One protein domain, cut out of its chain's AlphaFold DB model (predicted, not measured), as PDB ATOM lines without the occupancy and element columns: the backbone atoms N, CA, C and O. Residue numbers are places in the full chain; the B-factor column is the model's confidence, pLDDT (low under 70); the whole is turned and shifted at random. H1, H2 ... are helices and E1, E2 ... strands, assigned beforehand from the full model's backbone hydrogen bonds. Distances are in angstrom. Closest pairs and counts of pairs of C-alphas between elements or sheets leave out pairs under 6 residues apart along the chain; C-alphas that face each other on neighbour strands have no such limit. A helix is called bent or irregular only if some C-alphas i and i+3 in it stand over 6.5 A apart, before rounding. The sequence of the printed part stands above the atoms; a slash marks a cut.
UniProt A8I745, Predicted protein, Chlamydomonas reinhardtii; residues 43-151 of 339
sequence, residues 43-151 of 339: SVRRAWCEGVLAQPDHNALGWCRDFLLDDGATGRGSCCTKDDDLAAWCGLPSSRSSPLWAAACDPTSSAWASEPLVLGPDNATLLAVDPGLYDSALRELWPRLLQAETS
ATOM      1  N   SER A  43     -42.004  41.243  11.487       85.44
ATOM      2  CA  SER A  43     -41.655  39.860  11.822       85.44
ATOM      3  C   SER A  43     -41.496  39.605  13.326       85.44
ATOM      4  O   SER A  43     -41.838  38.514  13.782       85.44
ATOM      5  N   VAL A  44     -41.087  40.606  14.117       84.00
ATOM      6  CA  VAL A  44     -40.855  40.473  15.568       84.00
ATOM      7  C   VAL A  44     -42.119  40.062  16.324       84.00
ATOM      8  O   VAL A  44     -42.041  39.287  17.273       84.00
ATOM      9  N   ARG A  45     -43.300  40.564  15.935       83.12
ATOM     10  CA  ARG A  45     -44.568  40.237  16.621       83.12
ATOM     11  C   ARG A  45     -45.629  39.621  15.724       83.12
ATOM     12  O   ARG A  45     -46.737  39.388  16.202       83.12
ATOM     13  N   ARG A  46     -45.301  39.314  14.465       87.19
ATOM     14  CA  ARG A  46     -46.251  38.799  13.471       87.19
ATOM     15  C   ARG A  46     -47.047  37.601  13.985       87.19
ATOM     16  O   ARG A  46     -48.260  37.707  14.120       87.19
ATOM     17  N   ALA A  47     -46.371  36.519  14.368       86.94
ATOM     18  CA  ALA A  47     -47.036  35.290  14.808       86.94
ATOM     19  C   ALA A  47     -47.916  35.493  16.058       86.94
ATOM     20  O   ALA A  47     -49.029  34.973  16.139       86.94
ATOM     21  N   TRP A  48     -47.442  36.280  17.031       86.75
ATOM     22  CA  TRP A  48     -48.224  36.600  18.227       86.75
ATOM     23  C   TRP A  48     -49.466  37.422  17.873       86.75
ATOM     24  O   TRP A  48     -50.570  37.086  18.299       86.75
ATOM     25  N   CYS A  49     -49.304  38.458  17.051       88.06
ATOM     26  CA  CYS A  49     -50.417  39.302  16.655       88.06
ATOM     27  C   CYS A  49     -51.427  38.585  15.762       88.06
ATOM     28  O   CYS A  49     -52.617  38.802  15.938       88.06
ATOM     29  N   GLU A  50     -51.009  37.681  14.879       90.94
ATOM     30  CA  GLU A  50     -51.930  36.807  14.139       90.94
ATOM     31  C   GLU A  50     -52.775  35.944  15.093       90.94
ATOM     32  O   GLU A  50     -53.991  35.838  14.922       90.94
ATOM     33  N   GLY A  51     -52.167  35.410  16.159       91.00
ATOM     34  CA  GLY A  51     -52.886  34.690  17.215       91.00
ATOM     35  C   GLY A  51     -53.866  35.566  18.006       91.00
ATOM     36  O   GLY A  51     -54.950  35.105  18.369       91.00
ATOM     37  N   VAL A  52     -53.518  36.832  18.252       90.88
ATOM     38  CA  VAL A  52     -54.394  37.829  18.895       90.88
ATOM     39  C   VAL A  52     -55.549  38.233  17.976       90.88
ATOM     40  O   VAL A  52     -56.682  38.348  18.432       90.88
ATOM     41  N   LEU A  53     -55.298  38.414  16.678       91.06
ATOM     42  CA  LEU A  53     -56.305  38.807  15.688       91.06
ATOM     43  C   LEU A  53     -57.412  37.756  15.520       91.06
ATOM     44  O   LEU A  53     -58.540  38.105  15.175       91.06
ATOM     45  N   ALA A  54     -57.115  36.488  15.816       93.06
ATOM     46  CA  ALA A  54     -58.095  35.405  15.863       93.06
ATOM     47  C   ALA A  54     -58.994  35.423  17.122       93.06
ATOM     48  O   ALA A  54     -59.904  34.601  17.230       93.06
ATOM     49  N   GLN A  55     -58.755  36.334  18.073       94.25
ATOM     50  CA  GLN A  55     -59.446  36.418  19.364       94.25
ATOM     51  C   GLN A  55     -60.130  37.791  19.528       94.25
ATOM     52  O   GLN A  55     -59.486  38.752  19.952       94.25
ATOM     53  N   PRO A  56     -61.441  37.904  19.235       90.12
ATOM     54  CA  PRO A  56     -62.162  39.182  19.240       90.12
ATOM     55  C   PRO A  56     -62.145  39.947  20.572       90.12
ATOM     56  O   PRO A  56     -62.236  41.171  20.566       90.12
ATOM     57  N   ASP A  57     -61.994  39.240  21.694       95.00
ATOM     58  CA  ASP A  57     -62.033  39.820  23.043       95.00
ATOM     59  C   ASP A  57     -60.632  40.028  23.656       95.00
ATOM     60  O   ASP A  57     -60.505  40.387  24.828       95.00
ATOM     61  N   HIS A  58     -59.555  39.790  22.897       94.06
ATOM     62  CA  HIS A  58     -58.194  39.934  23.412       94.06
ATOM     63  C   HIS A  58     -57.844  41.413  23.654       94.06
ATOM     64  O   HIS A  58     -58.010  42.265  22.782       94.06
ATOM     65  N   ASN A  59     -57.283  41.736  24.822       93.00
ATOM     66  CA  ASN A  59     -56.989  43.118  25.237       93.00
ATOM     67  C   ASN A  59     -56.003  43.862  24.312       93.00
ATOM     68  O   ASN A  59     -56.063  45.082  24.195       93.00
ATOM     69  N   ALA A  60     -55.111  43.133  23.641       89.44
ATOM     70  CA  ALA A  60     -54.167  43.674  22.664       89.44
ATOM     71  C   ALA A  60     -54.701  43.725  21.218       89.44
ATOM     72  O   ALA A  60     -53.935  44.045  20.312       89.44
ATOM     73  N   LEU A  61     -55.981  43.409  20.968       90.38
ATOM     74  CA  LEU A  61     -56.527  43.313  19.609       90.38
ATOM     75  C   LEU A  61     -56.350  44.604  18.803       90.38
ATOM     76  O   LEU A  61     -55.882  44.552  17.670       90.38
ATOM     77  N   GLY A  62     -56.686  45.757  19.390       88.69
ATOM     78  CA  GLY A  62     -56.518  47.056  18.730       88.69
ATOM     79  C   GLY A  62     -55.057  47.348  18.390       88.69
ATOM     80  O   GLY A  62     -54.753  47.751  17.275       88.69
ATOM     81  N   TRP A  63     -54.142  47.046  19.317       89.06
ATOM     82  CA  TRP A  63     -52.708  47.225  19.098       89.06
ATOM     83  C   TRP A  63     -52.175  46.320  17.984       89.06
ATOM     84  O   TRP A  63     -51.433  46.777  17.129       89.06
ATOM     85  N   CYS A  64     -52.577  45.047  17.944       89.12
ATOM     86  CA  CYS A  64     -52.144  44.132  16.887       89.12
ATOM     87  C   CYS A  64     -52.742  44.450  15.514       89.12
ATOM     88  O   CYS A  64     -52.101  44.173  14.500       89.12
ATOM     89  N   ARG A  65     -53.948  45.033  15.472       89.12
ATOM     90  CA  ARG A  65     -54.523  45.580  14.236       89.12
ATOM     91  C   ARG A  65     -53.689  46.745  13.726       89.12
ATOM     92  O   ARG A  65     -53.266  46.687  12.581       89.12
ATOM     93  N   ASP A  66     -53.390  47.722  14.574       88.00
ATOM     94  CA  ASP A  66     -52.523  48.852  14.219       88.00
ATOM     95  C   ASP A  66     -51.123  48.380  13.786       88.00
ATOM     96  O   ASP A  66     -50.645  48.729  12.710       88.00
ATOM     97  N   PHE A  67     -50.504  47.494  14.572       88.81
ATOM     98  CA  PHE A  67     -49.147  47.017  14.331       88.81
ATOM     99  C   PHE A  67     -49.002  46.277  12.999       88.81
ATOM    100  O   PHE A  67     -48.090  46.589  12.242       88.81
ATOM    101  N   LEU A  68     -49.873  45.303  12.696       87.69
ATOM    102  CA  LEU A  68     -49.730  44.468  11.494       87.69
ATOM    103  C   LEU A  68     -50.552  44.924  10.293       87.69
ATOM    104  O   LEU A  68     -50.131  44.690   9.161       87.69
ATOM    105  N   LEU A  69     -51.749  45.458  10.525       81.56
ATOM    106  CA  LEU A  69     -52.762  45.617   9.485       81.56
ATOM    107  C   LEU A  69     -53.068  47.083   9.150       81.56
ATOM    108  O   LEU A  69     -53.505  47.298   8.027       81.56
ATOM    109  N   ASP A  70     -52.820  48.032  10.067       70.31
ATOM    110  CA  ASP A  70     -53.202  49.464  10.011       70.31
ATOM    111  C   ASP A  70     -54.592  49.702   9.396       70.31
ATOM    112  O   ASP A  70     -54.762  49.761   8.179       70.31
ATOM    113  N   ASP A  71     -55.607  49.912  10.238       57.53
ATOM    114  CA  ASP A  71     -56.943  50.341   9.804       57.53
ATOM    115  C   ASP A  71     -57.041  51.861   9.509       57.53
ATOM    116  O   ASP A  71     -58.145  52.398   9.370       57.53
ATOM    117  N   GLY A  72     -55.901  52.556   9.383       56.12
ATOM    118  CA  GLY A  72     -55.759  53.992   9.146       56.12
ATOM    119  C   GLY A  72     -55.441  54.432   7.705       56.12
ATOM    120  O   GLY A  72     -55.568  53.701   6.724       56.12
ATOM    121  N   ALA A  73     -55.059  55.710   7.558       51.38
ATOM    122  CA  ALA A  73     -55.008  56.435   6.277       51.38
ATOM    123  C   ALA A  73     -53.874  56.012   5.319       51.38
ATOM    124  O   ALA A  73     -53.886  56.425   4.158       51.38
ATOM    125  N   THR A  74     -52.893  55.233   5.790       60.78
ATOM    126  CA  THR A  74     -51.763  54.773   4.965       60.78
ATOM    127  C   THR A  74     -51.919  53.336   4.475       60.78
ATOM    128  O   THR A  74     -51.280  52.971   3.485       60.78
ATOM    129  N   GLY A  75     -52.784  52.547   5.126       62.81
ATOM    130  CA  GLY A  75     -53.032  51.142   4.797       62.81
ATOM    131  C   GLY A  75     -51.790  50.261   4.948       62.81
ATOM    132  O   GLY A  75     -51.655  49.263   4.239       62.81
ATOM    133  N   ARG A  76     -50.838  50.670   5.794       65.69
ATOM    134  CA  ARG A  76     -49.584  49.960   6.055       65.69
ATOM    135  C   ARG A  76     -49.350  50.006   7.561       65.69
ATOM    136  O   ARG A  76     -49.203  51.098   8.092       65.69
ATOM    137  N   GLY A  77     -49.356  48.833   8.206       80.25
ATOM    138  CA  GLY A  77     -49.115  48.628   9.646       80.25
ATOM    139  C   GLY A  77     -48.097  49.593  10.265       80.25
ATOM    140  O   GLY A  77     -47.166  50.029   9.591       80.25
ATOM    141  N   SER A  78     -48.203  49.874  11.565       87.62
ATOM    142  CA  SER A  78     -47.231  50.737  12.260       87.62
ATOM    143  C   SER A  78     -45.839  50.099  12.444       87.62
ATOM    144  O   SER A  78     -44.903  50.771  12.883       87.62
ATOM    145  N   CYS A  79     -45.673  48.821  12.088       89.88
ATOM    146  CA  CYS A  79     -44.391  48.120  12.059       89.88
ATOM    147  C   CYS A  79     -43.537  48.443  10.819       89.88
ATOM    148  O   CYS A  79     -44.026  48.849   9.767       89.88
ATOM    149  N   CYS A  80     -42.229  48.204  10.914       90.69
ATOM    150  CA  CYS A  80     -41.326  48.331   9.777       90.69
ATOM    151  C   CYS A  80     -41.409  47.102   8.854       90.69
ATOM    152  O   CYS A  80     -41.096  45.982   9.260       90.69
ATOM    153  N   THR A  81     -41.791  47.319   7.591       89.38
ATOM    154  CA  THR A  81     -41.923  46.265   6.566       89.38
ATOM    155  C   THR A  81     -40.688  46.109   5.680       89.38
ATOM    156  O   THR A  81     -40.662  45.222   4.834       89.38
ATOM    157  N   LYS A  82     -39.676  46.972   5.826       92.06
ATOM    158  CA  LYS A  82     -38.525  47.046   4.909       92.06
ATOM    159  C   LYS A  82     -37.765  45.720   4.793       92.06
ATOM    160  O   LYS A  82     -37.465  45.280   3.686       92.06
ATOM    161  N   ASP A  83     -37.529  45.052   5.922       92.31
ATOM    162  CA  ASP A  83     -36.869  43.742   5.942       92.31
ATOM    163  C   ASP A  83     -37.716  42.654   5.264       92.31
ATOM    164  O   ASP A  83     -37.169  41.820   4.548       92.31
ATOM    165  N   ASP A  84     -39.042  42.679   5.442       89.19
ATOM    166  CA  ASP A  84     -39.964  41.723   4.813       89.19
ATOM    167  C   ASP A  84     -40.025  41.936   3.286       89.19
ATOM    168  O   ASP A  84     -39.974  40.970   2.520       89.19
ATOM    169  N   ASP A  85     -40.069  43.199   2.841       89.88
ATOM    170  CA  ASP A  85     -40.020  43.589   1.426       89.88
ATOM    171  C   ASP A  85     -38.715  43.079   0.777       89.88
ATOM    172  O   ASP A  85     -38.740  42.403  -0.256       89.88
ATOM    173  N   LEU A  86     -37.556  43.326   1.398       93.31
ATOM    174  CA  LEU A  86     -36.279  42.825   0.880       93.31
ATOM    175  C   LEU A  86     -36.183  41.297   0.937       93.31
ATOM    176  O   LEU A  86     -35.713  40.687  -0.022       93.31
ATOM    177  N   ALA A  87     -36.660  40.658   2.008       92.19
ATOM    178  CA  ALA A  87     -36.660  39.203   2.132       92.19
ATOM    179  C   ALA A  87     -37.473  38.529   1.015       92.19
ATOM    180  O   ALA A  87     -37.033  37.511   0.471       92.19
ATOM    181  N   ALA A  88     -38.611  39.115   0.623       91.25
ATOM    182  CA  ALA A  88     -39.406  38.636  -0.505       91.25
ATOM    183  C   ALA A  88     -38.595  38.642  -1.810       91.25
ATOM    184  O   ALA A  88     -38.571  37.640  -2.528       91.25
ATOM    185  N   TRP A  89     -37.857  39.725  -2.079       95.19
ATOM    186  CA  TRP A  89     -36.969  39.804  -3.239       95.19
ATOM    187  C   TRP A  89     -35.805  38.808  -3.159       95.19
ATOM    188  O   TRP A  89     -35.534  38.084  -4.117       95.19
ATOM    189  N   CYS A  90     -35.146  38.716  -2.003       95.19
ATOM    190  CA  CYS A  90     -34.030  37.800  -1.759       95.19
ATOM    191  C   CYS A  90     -34.420  36.318  -1.899       95.19
ATOM    192  O   CYS A  90     -33.566  35.473  -2.183       95.19
ATOM    193  N   GLY A  91     -35.704  35.990  -1.718       93.38
ATOM    194  CA  GLY A  91     -36.256  34.653  -1.936       93.38
ATOM    195  C   GLY A  91     -36.394  34.257  -3.410       93.38
ATOM    196  O   GLY A  91     -36.507  33.068  -3.715       93.38
ATOM    197  N   LEU A  92     -36.357  35.216  -4.344       91.56
ATOM    198  CA  LEU A  92     -36.487  34.939  -5.774       91.56
ATOM    199  C   LEU A  92     -35.222  34.253  -6.316       91.56
ATOM    200  O   LEU A  92     -34.115  34.727  -6.048       91.56
ATOM    201  N   PRO A  93     -35.332  33.207  -7.159       89.81
ATOM    202  CA  PRO A  93     -34.162  32.571  -7.773       89.81
ATOM    203  C   PRO A  93     -33.285  33.538  -8.584       89.81
ATOM    204  O   PRO A  93     -32.062  33.405  -8.589       89.81
ATOM    205  N   SER A  94     -33.904  34.527  -9.237       89.12
ATOM    206  CA  SER A  94     -33.228  35.554 -10.041       89.12
ATOM    207  C   SER A  94     -32.399  36.537  -9.211       89.12
ATOM    208  O   SER A  94     -31.465  37.141  -9.740       89.12
ATOM    209  N   SER A  95     -32.695  36.692  -7.915       93.38
ATOM    210  CA  SER A  95     -32.010  37.661  -7.051       93.38
ATOM    211  C   SER A  95     -30.527  37.331  -6.875       93.38
ATOM    212  O   SER A  95     -29.699  38.235  -6.846       93.38
ATOM    213  N   ARG A  96     -30.157  36.043  -6.827       89.56
ATOM    214  CA  ARG A  96     -28.783  35.599  -6.526       89.56
ATOM    215  C   ARG A  96     -27.743  36.015  -7.562       89.56
ATOM    216  O   ARG A  96     -26.570  36.125  -7.226       89.56
ATOM    217  N   SER A  97     -28.149  36.212  -8.815       91.81
ATOM    218  CA  SER A  97     -27.264  36.696  -9.881       91.81
ATOM    219  C   SER A  97     -27.264  38.220 -10.020       91.81
ATOM    220  O   SER A  97     -26.563  38.750 -10.877       91.81
ATOM    221  N   SER A  98     -28.070  38.930  -9.226       94.00
ATOM    222  CA  SER A  98     -28.151  40.386  -9.274       94.00
ATOM    223  C   SER A  98     -26.905  41.022  -8.645       94.00
ATOM    224  O   SER A  98     -26.479  40.583  -7.573       94.00
ATOM    225  N   PRO A  99     -26.361  42.110  -9.223       94.31
ATOM    226  CA  PRO A  99     -25.301  42.886  -8.577       94.31
ATOM    227  C   PRO A  99     -25.755  43.516  -7.249       94.31
ATOM    228  O   PRO A  99     -24.923  43.790  -6.390       94.31
ATOM    229  N   LEU A 100     -27.066  43.693  -7.050       94.50
ATOM    230  CA  LEU A 100     -27.639  44.260  -5.826       94.50
ATOM    231  C   LEU A 100     -27.752  43.243  -4.683       94.50
ATOM    232  O   LEU A 100     -28.080  43.621  -3.560       94.50
ATOM    233  N   TRP A 101     -27.486  41.956  -4.934       95.50
ATOM    234  CA  TRP A 101     -27.714  40.901  -3.943       95.50
ATOM    235  C   TRP A 101     -26.937  41.135  -2.645       95.50
ATOM    236  O   TRP A 101     -27.503  41.032  -1.562       95.50
ATOM    237  N   ALA A 102     -25.662  41.523  -2.736       95.56
ATOM    238  CA  ALA A 102     -24.848  41.788  -1.551       95.56
ATOM    239  C   ALA A 102     -25.359  42.994  -0.742       95.56
ATOM    240  O   ALA A 102     -25.260  42.999   0.482       95.56
ATOM    241  N   ALA A 103     -25.911  44.006  -1.418       94.56
ATOM    242  CA  ALA A 103     -26.440  45.200  -0.773       94.56
ATOM    243  C   ALA A 103     -27.816  44.966  -0.127       94.56
ATOM    244  O   ALA A 103     -28.115  45.565   0.901       94.56
ATOM    245  N   ALA A 104     -28.630  44.074  -0.690       95.25
ATOM    246  CA  ALA A 104     -29.984  43.807  -0.213       95.25
ATOM    247  C   ALA A 104     -30.079  42.619   0.758       95.25
ATOM    248  O   ALA A 104     -30.818  42.673   1.737       95.25
ATOM    249  N   CYS A 105     -29.337  41.540   0.497       95.62
ATOM    250  CA  CYS A 105     -29.618  40.220   1.070       95.62
ATOM    251  C   CYS A 105     -28.532  39.678   2.001       95.62
ATOM    252  O   CYS A 105     -28.799  38.729   2.734       95.62
ATOM    253  N   ASP A 106     -27.314  40.223   1.958       95.31
ATOM    254  CA  ASP A 106     -26.182  39.695   2.723       95.31
ATOM    255  C   ASP A 106     -25.790  40.610   3.888       95.31
ATOM    256  O   ASP A 106     -24.872  41.415   3.734       95.31
ATOM    257  N   PRO A 107     -26.401  40.472   5.078       93.75
ATOM    258  CA  PRO A 107     -26.057  41.294   6.238       93.75
ATOM    259  C   PRO A 107     -24.596  41.151   6.686       93.75
ATOM    260  O   PRO A 107     -24.109  41.993   7.436       93.75
ATOM    261  N   THR A 108     -23.860  40.135   6.228       93.25
ATOM    262  CA  THR A 108     -22.437  39.960   6.559       93.25
ATOM    263  C   THR A 108     -21.504  40.795   5.676       93.25
ATOM    264  O   THR A 108     -20.332  40.990   6.021       93.25
ATOM    265  N   SER A 109     -22.021  41.315   4.558       93.62
ATOM    266  CA  SER A 109     -21.295  42.138   3.597       93.62
ATOM    267  C   SER A 109     -21.173  43.590   4.055       93.62
ATOM    268  O   SER A 109     -22.104  44.185   4.596       93.62
ATOM    269  N   SER A 110     -20.040  44.226   3.747       91.31
ATOM    270  CA  SER A 110     -19.875  45.675   3.921       91.31
ATOM    271  C   SER A 110     -20.727  46.503   2.954       91.31
ATOM    272  O   SER A 110     -20.876  47.703   3.165       91.31
ATOM    273  N   ALA A 111     -21.241  45.888   1.882       92.81
ATOM    274  CA  ALA A 111     -22.139  46.534   0.926       92.81
ATOM    275  C   ALA A 111     -23.601  46.547   1.402       92.81
ATOM    276  O   ALA A 111     -24.421  47.275   0.843       92.81
ATOM    277  N   TRP A 112     -23.942  45.756   2.420       94.88
ATOM    278  CA  TRP A 112     -25.311  45.622   2.898       94.88
ATOM    279  C   TRP A 112     -25.897  46.945   3.383       94.88
ATOM    280  O   TRP A 112     -25.263  47.661   4.162       94.88
ATOM    281  N   ALA A 113     -27.096  47.270   2.896       93.12
ATOM    282  CA  ALA A 113     -27.814  48.519   3.147       93.12
ATOM    283  C   ALA A 113     -26.980  49.797   2.897       93.12
ATOM    284  O   ALA A 113     -27.261  50.862   3.458       93.12
ATOM    285  N   SER A 114     -25.919  49.697   2.083       88.81
ATOM    286  CA  SER A 114     -25.036  50.827   1.776       88.81
ATOM    287  C   SER A 114     -25.603  51.739   0.692       88.81
ATOM    288  O   SER A 114     -25.301  52.932   0.687       88.81
ATOM    289  N   GLU A 115     -26.458  51.196  -0.169       88.19
ATOM    290  CA  GLU A 115     -27.173  51.916  -1.213       88.19
ATOM    291  C   GLU A 115     -28.662  51.981  -0.852       88.19
ATOM    292  O   GLU A 115     -29.190  51.022  -0.282       88.19
ATOM    293  N   PRO A 116     -29.353  53.089  -1.155       91.94
ATOM    294  CA  PRO A 116     -30.793  53.168  -0.979       91.94
ATOM    295  C   PRO A 116     -31.476  52.306  -2.052       91.94
ATOM    296  O   PRO A 116     -31.275  52.503  -3.251       91.94
ATOM    297  N   LEU A 117     -32.266  51.327  -1.620       94.06
ATOM    298  CA  LEU A 117     -32.916  50.326  -2.469       94.06
ATOM    299  C   LEU A 117     -34.408  50.243  -2.130       94.06
ATOM    300  O   LEU A 117     -34.782  50.310  -0.961       94.06
ATOM    301  N   VAL A 118     -35.254  50.059  -3.144       93.62
ATOM    302  CA  VAL A 118     -36.702  49.860  -2.982       93.62
ATOM    303  C   VAL A 118     -37.221  48.762  -3.897       93.62
ATOM    304  O   VAL A 118     -36.756  48.603  -5.027       93.62
ATOM    305  N   LEU A 119     -38.236  48.031  -3.435       92.31
ATOM    306  CA  LEU A 119     -39.047  47.201  -4.317       92.31
ATOM    307  C   LEU A 119     -39.911  48.077  -5.229       92.31
ATOM    308  O   LEU A 119     -40.637  48.959  -4.755       92.31
ATOM    309  N   GLY A 120     -39.859  47.775  -6.523       91.69
ATOM    310  CA  GLY A 120     -40.712  48.350  -7.546       91.69
ATOM    311  C   GLY A 120     -42.197  48.017  -7.343       91.69
ATOM    312  O   GLY A 120     -42.561  47.253  -6.443       91.69
ATOM    313  N   PRO A 121     -43.079  48.576  -8.188       88.12
ATOM    314  CA  PRO A 121     -44.530  48.415  -8.045       88.12
ATOM    315  C   PRO A 121     -45.001  46.965  -8.224       88.12
ATOM    316  O   PRO A 121     -46.039  46.567  -7.703       88.12
ATOM    317  N   ASP A 122     -44.210  46.161  -8.937       89.62
ATOM    318  CA  ASP A 122     -44.429  44.733  -9.157       89.62
ATOM    319  C   ASP A 122     -44.061  43.855  -7.946       89.62
ATOM    320  O   ASP A 122     -44.287  42.646  -7.982       89.62
ATOM    321  N   ASN A 123     -43.487  44.442  -6.886       85.44
ATOM    322  CA  ASN A 123     -42.936  43.749  -5.717       85.44
ATOM    323  C   ASN A 123     -41.923  42.635  -6.060       85.44
ATOM    324  O   ASN A 123     -41.709  41.724  -5.261       85.44
ATOM    325  N   ALA A 124     -41.300  42.694  -7.237       87.25
ATOM    326  CA  ALA A 124     -40.383  41.668  -7.737       87.25
ATOM    327  C   ALA A 124     -39.088  42.258  -8.311       87.25
ATOM    328  O   ALA A 124     -38.057  41.582  -8.348       87.25
ATOM    329  N   THR A 125     -39.117  43.522  -8.725       91.56
ATOM    330  CA  THR A 125     -37.949  44.249  -9.207       91.56
ATOM    331  C   THR A 125     -37.360  45.083  -8.078       91.56
ATOM    332  O   THR A 125     -38.069  45.859  -7.443       91.56
ATOM    333  N   LEU A 126     -36.055  44.956  -7.830       95.12
ATOM    334  CA  LEU A 126     -35.341  45.815  -6.886       95.12
ATOM    335  C   LEU A 126     -34.682  46.967  -7.642       95.12
ATOM    336  O   LEU A 126     -33.968  46.740  -8.621       95.12
ATOM    337  N   LEU A 127     -34.928  48.189  -7.184       93.88
ATOM    338  CA  LEU A 127     -34.482  49.420  -7.819       93.88
ATOM    339  C   LEU A 127     -33.553  50.180  -6.877       93.88
ATOM    340  O   LEU A 127     -33.857  50.335  -5.694       93.88
ATOM    341  N   ALA A 128     -32.441  50.677  -7.415       92.81
ATOM    342  CA  ALA A 128     -31.620  51.657  -6.719       92.81
ATOM    343  C   ALA A 128     -32.318  53.016  -6.746       92.81
ATOM    344  O   ALA A 128     -32.834  53.434  -7.783       92.81
ATOM    345  N   VAL A 129     -32.347  53.697  -5.604       91.25
ATOM    346  CA  VAL A 129     -32.939  55.028  -5.507       91.25
ATOM    347  C   VAL A 129     -31.934  56.053  -6.012       91.25
ATOM    348  O   VAL A 129     -30.883  56.272  -5.411       91.25
ATOM    349  N   ASP A 130     -32.286  56.696  -7.118       90.12
ATOM    350  CA  ASP A 130     -31.586  57.845  -7.675       90.12
ATOM    351  C   ASP A 130     -32.574  59.010  -7.901       90.12
ATOM    352  O   ASP A 130     -33.795  58.811  -7.825       90.12
ATOM    353  N   PRO A 131     -32.089  60.241  -8.162       89.38
ATOM    354  CA  PRO A 131     -32.973  61.384  -8.392       89.38
ATOM    355  C   PRO A 131     -33.976  61.177  -9.540       89.38
ATOM    356  O   PRO A 131     -35.101  61.661  -9.463       89.38
ATOM    357  N   GLY A 132     -33.606  60.424 -10.581       91.94
ATOM    358  CA  GLY A 132     -34.490  60.142 -11.711       91.94
ATOM    359  C   GLY A 132     -35.624  59.184 -11.346       91.94
ATOM    360  O   GLY A 132     -36.764  59.398 -11.765       91.94
ATOM    361  N   LEU A 133     -35.351  58.157 -10.535       91.25
ATOM    362  CA  LEU A 133     -36.385  57.278  -9.991       91.25
ATOM    363  C   LEU A 133     -37.330  58.059  -9.077       91.25
ATOM    364  O   LEU A 133     -38.547  57.895  -9.170       91.25
ATOM    365  N   TYR A 134     -36.782  58.931  -8.229       88.12
ATOM    366  CA  TYR A 134     -37.584  59.768  -7.347       88.12
ATOM    367  C   TYR A 134     -38.555  60.646  -8.150       88.12
ATOM    368  O   TYR A 134     -39.762  60.580  -7.934       88.12
ATOM    369  N   ASP A 135     -38.068  61.382  -9.151       89.94
ATOM    370  CA  ASP A 135     -38.900  62.275  -9.968       89.94
ATOM    371  C   ASP A 135     -39.968  61.525 -10.780       89.94
ATOM    372  O   ASP A 135     -41.103  61.988 -10.923       89.94
ATOM    373  N   SER A 136     -39.608  60.360 -11.321       92.75
ATOM    374  CA  SER A 136     -40.467  59.594 -12.232       92.75
ATOM    375  C   SER A 136     -41.516  58.739 -11.515       92.75
ATOM    376  O   SER A 136     -42.608  58.554 -12.053       92.75
ATOM    377  N   ALA A 137     -41.217  58.245 -10.309       92.62
ATOM    378  CA  ALA A 137     -42.008  57.213  -9.640       92.62
ATOM    379  C   ALA A 137     -42.494  57.589  -8.227       92.62
ATOM    380  O   ALA A 137     -43.115  56.752  -7.569       92.62
ATOM    381  N   LEU A 138     -42.295  58.835  -7.757       89.81
ATOM    382  CA  LEU A 138     -42.695  59.261  -6.402       89.81
ATOM    383  C   LEU A 138     -44.138  58.897  -6.055       89.81
ATOM    384  O   LEU A 138     -44.397  58.381  -4.976       89.81
ATOM    385  N   ARG A 139     -45.087  59.151  -6.961       90.56
ATOM    386  CA  ARG A 139     -46.512  58.895  -6.689       90.56
ATOM    387  C   ARG A 139     -46.829  57.415  -6.495       90.56
ATOM    388  O   ARG A 139     -47.723  57.096  -5.723       90.56
ATOM    389  N   GLU A 140     -46.136  56.545  -7.218       91.81
ATOM    390  CA  GLU A 140     -46.393  55.104  -7.219       91.81
ATOM    391  C   GLU A 140     -45.635  54.395  -6.095       91.81
ATOM    392  O   GLU A 140     -46.167  53.494  -5.451       91.81
ATOM    393  N   LEU A 141     -44.405  54.835  -5.823       90.38
ATOM    394  CA  LEU A 141     -43.522  54.226  -4.832       90.38
ATOM    395  C   LEU A 141     -43.542  54.939  -3.476       90.38
ATOM    396  O   LEU A 141     -42.832  54.526  -2.562       90.38
ATOM    397  N   TRP A 142     -44.357  55.977  -3.291       87.25
ATOM    398  CA  TRP A 142     -44.618  56.534  -1.966       87.25
ATOM    399  C   TRP A 142     -45.291  55.486  -1.054       87.25
ATOM    400  O   TRP A 142     -46.223  54.810  -1.493       87.25
ATOM    401  N   PRO A 143     -44.889  55.334   0.225       85.19
ATOM    402  CA  PRO A 143     -43.809  56.024   0.944       85.19
ATOM    403  C   PRO A 143     -42.432  55.325   0.885       85.19
ATOM    404  O   PRO A 143     -41.499  55.789   1.537       85.19
ATOM    405  N   ARG A 144     -42.270  54.227   0.129       87.88
ATOM    406  CA  ARG A 144     -41.028  53.422   0.084       87.88
ATOM    407  C   ARG A 144     -39.797  54.252  -0.273       87.88
ATOM    408  O   ARG A 144     -38.760  54.071   0.352       87.88
ATOM    409  N   LEU A 145     -39.918  55.168  -1.237       89.81
ATOM    410  CA  LEU A 145     -38.797  56.022  -1.652       89.81
ATOM    411  C   LEU A 145     -38.258  56.873  -0.499       89.81
ATOM    412  O   LEU A 145     -37.058  56.852  -0.259       89.81
ATOM    413  N   LEU A 146     -39.132  57.538   0.265       87.44
ATOM    414  CA  LEU A 146     -38.701  58.316   1.431       87.44
ATOM    415  C   LEU A 146     -38.037  57.452   2.501       87.44
ATOM    416  O   LEU A 146     -37.058  57.860   3.115       87.44
ATOM    417  N   GLN A 147     -38.588  56.267   2.761       87.69
ATOM    418  CA  GLN A 147     -38.041  55.377   3.783       87.69
ATOM    419  C   GLN A 147     -36.656  54.853   3.383       87.69
ATOM    420  O   GLN A 147     -35.773  54.753   4.231       87.69
ATOM    421  N   ALA A 148     -36.443  54.568   2.098       88.88
ATOM    422  CA  ALA A 148     -35.160  54.093   1.594       88.88
ATOM    423  C   ALA A 148     -34.060  55.163   1.582       88.88
ATOM    424  O   ALA A 148     -32.886  54.796   1.604       88.88
ATOM    425  N   GLU A 149     -34.399  56.460   1.593       84.62
ATOM    426  CA  GLU A 149     -33.404  57.535   1.729       84.62
ATOM    427  C   GLU A 149     -32.643  57.459   3.059       84.62
ATOM    428  O   GLU A 149     -31.457  57.792   3.113       84.62
ATOM    429  N   THR A 150     -33.300  57.020   4.140       88.50
ATOM    430  CA  THR A 150     -32.653  56.868   5.451       88.50
ATOM    431  C   THR A 150     -31.996  55.501   5.605       88.50
ATOM    432  O   THR A 150     -30.864  55.424   6.097       88.50
ATOM    433  N   SER A 151     -32.690  54.433   5.199       92.75
ATOM    434  CA  SER A 151     -32.160  53.069   5.112       92.75
ATOM    435  C   SER A 151     -33.136  52.145   4.367       92.75
ATOM    436  O   SER A 151     -34.337  52.195   4.650       92.75
TER     437      SER A 151
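This is residues 43 to 151 of the 339 residues of the protein "Predicted protein" of Chlamydomonas reinhardtii (UniProt A8I745). Look for two lobes of unequal size: a small helical hairpin, H1 and H2, makes one end, and the long link of residues 69 to 81 leads from it to a larger lobe. In that larger lobe a short strand hairpin, E1 and E2, has its strand E1 between H3 and H7, with H4 and H5 near H3 and with H6 near H7. The printed part has 109 residues with seven named helices and two named strands, in the order H1 H2 H3 H4 H5 E1 E2 H6 H7; the sheet E1 - E2 is antiparallel, and the class is mostly helix. The whole is only just loose, close to compact, with a radius of gyration of the C-alphas of 16.1 A, and elongated, spanning 48 by 31 by 22 A.

Begin at the sheet, where E1, residues 117 to 119, and E2, residues 126 to 128, form an antiparallel hairpin at 147 degrees; N 118 and O 127 are within hydrogen-bond range at 2.9 A, as are N 127 and O 118 at 2.9 A. The closest C-alphas of E1 and H7, residues 144 to 150, are those of Leu 117 and Ala 148, 6.0 A apart. For E1 and H3, residues 82 to 90, they are those of Leu 119 and Asp 85, 6.9 A apart. H3 and H7 are apart, but only just, at 8.4 A. H6, residues 131 to 141, is close to but not clearly touching H7, at a steep tilt of 48 degrees, opposite ways; the closest C-alphas are those of Tyr 134 and Leu 145, 6.9 A. H3 touches H5, residues 101 to 105, closest at the C-alphas of Cys 90 and Cys 105, 5.8 A. H4, residues 93 to 97, is close to but not clearly touching H5, with the C-alphas of Ser 95 and Trp 101 closest at 6.2 A. Farther out, H1, residues 46 to 53, and H2, residues 61 to 68, touch as a helical hairpin, closest at the C-alphas of Cys 49 and Cys 64, 5.1 A; their shallow tilt of 33 degrees, opposite ways, is only just short of steep. H2 and H3 are apart. Every O i to N i+4 pair is within hydrogen-bond range in H1, H2, H3 and H5; H6 has 5 of 7, H7 2 of 3, and H4 0 of 1, with 0 of 2 O i to N i+3 pairs.

Find C-alpha 46 at (-46.251, 38.799, 13.471), where H1 begins its 10.3 A; H2 covers 10.6 A and H3 12.3 A. H4 is neither bent nor irregular, but only just: C-alphas 93 and 96 are 6.3 A apart. E1 begins at C-alpha 117, (-32.916, 50.326, -2.469). H6, 13.2 A long, is irregular, with C-alphas 136 and 139 8.2 A apart. H7, 10.5 A long, ends at C-alpha 150, (-32.653, 56.868, 5.451).

The two C-alphas farthest apart are those of Asp 57 and Gly 132, 48.8 A; residues 54 to 59 stand free. The printed part has no cut, and its long links are H2 to H3 and H5 to E1. Look at residues 71 to 76 for pLDDT under 70; the mean of the printed part is 88.7.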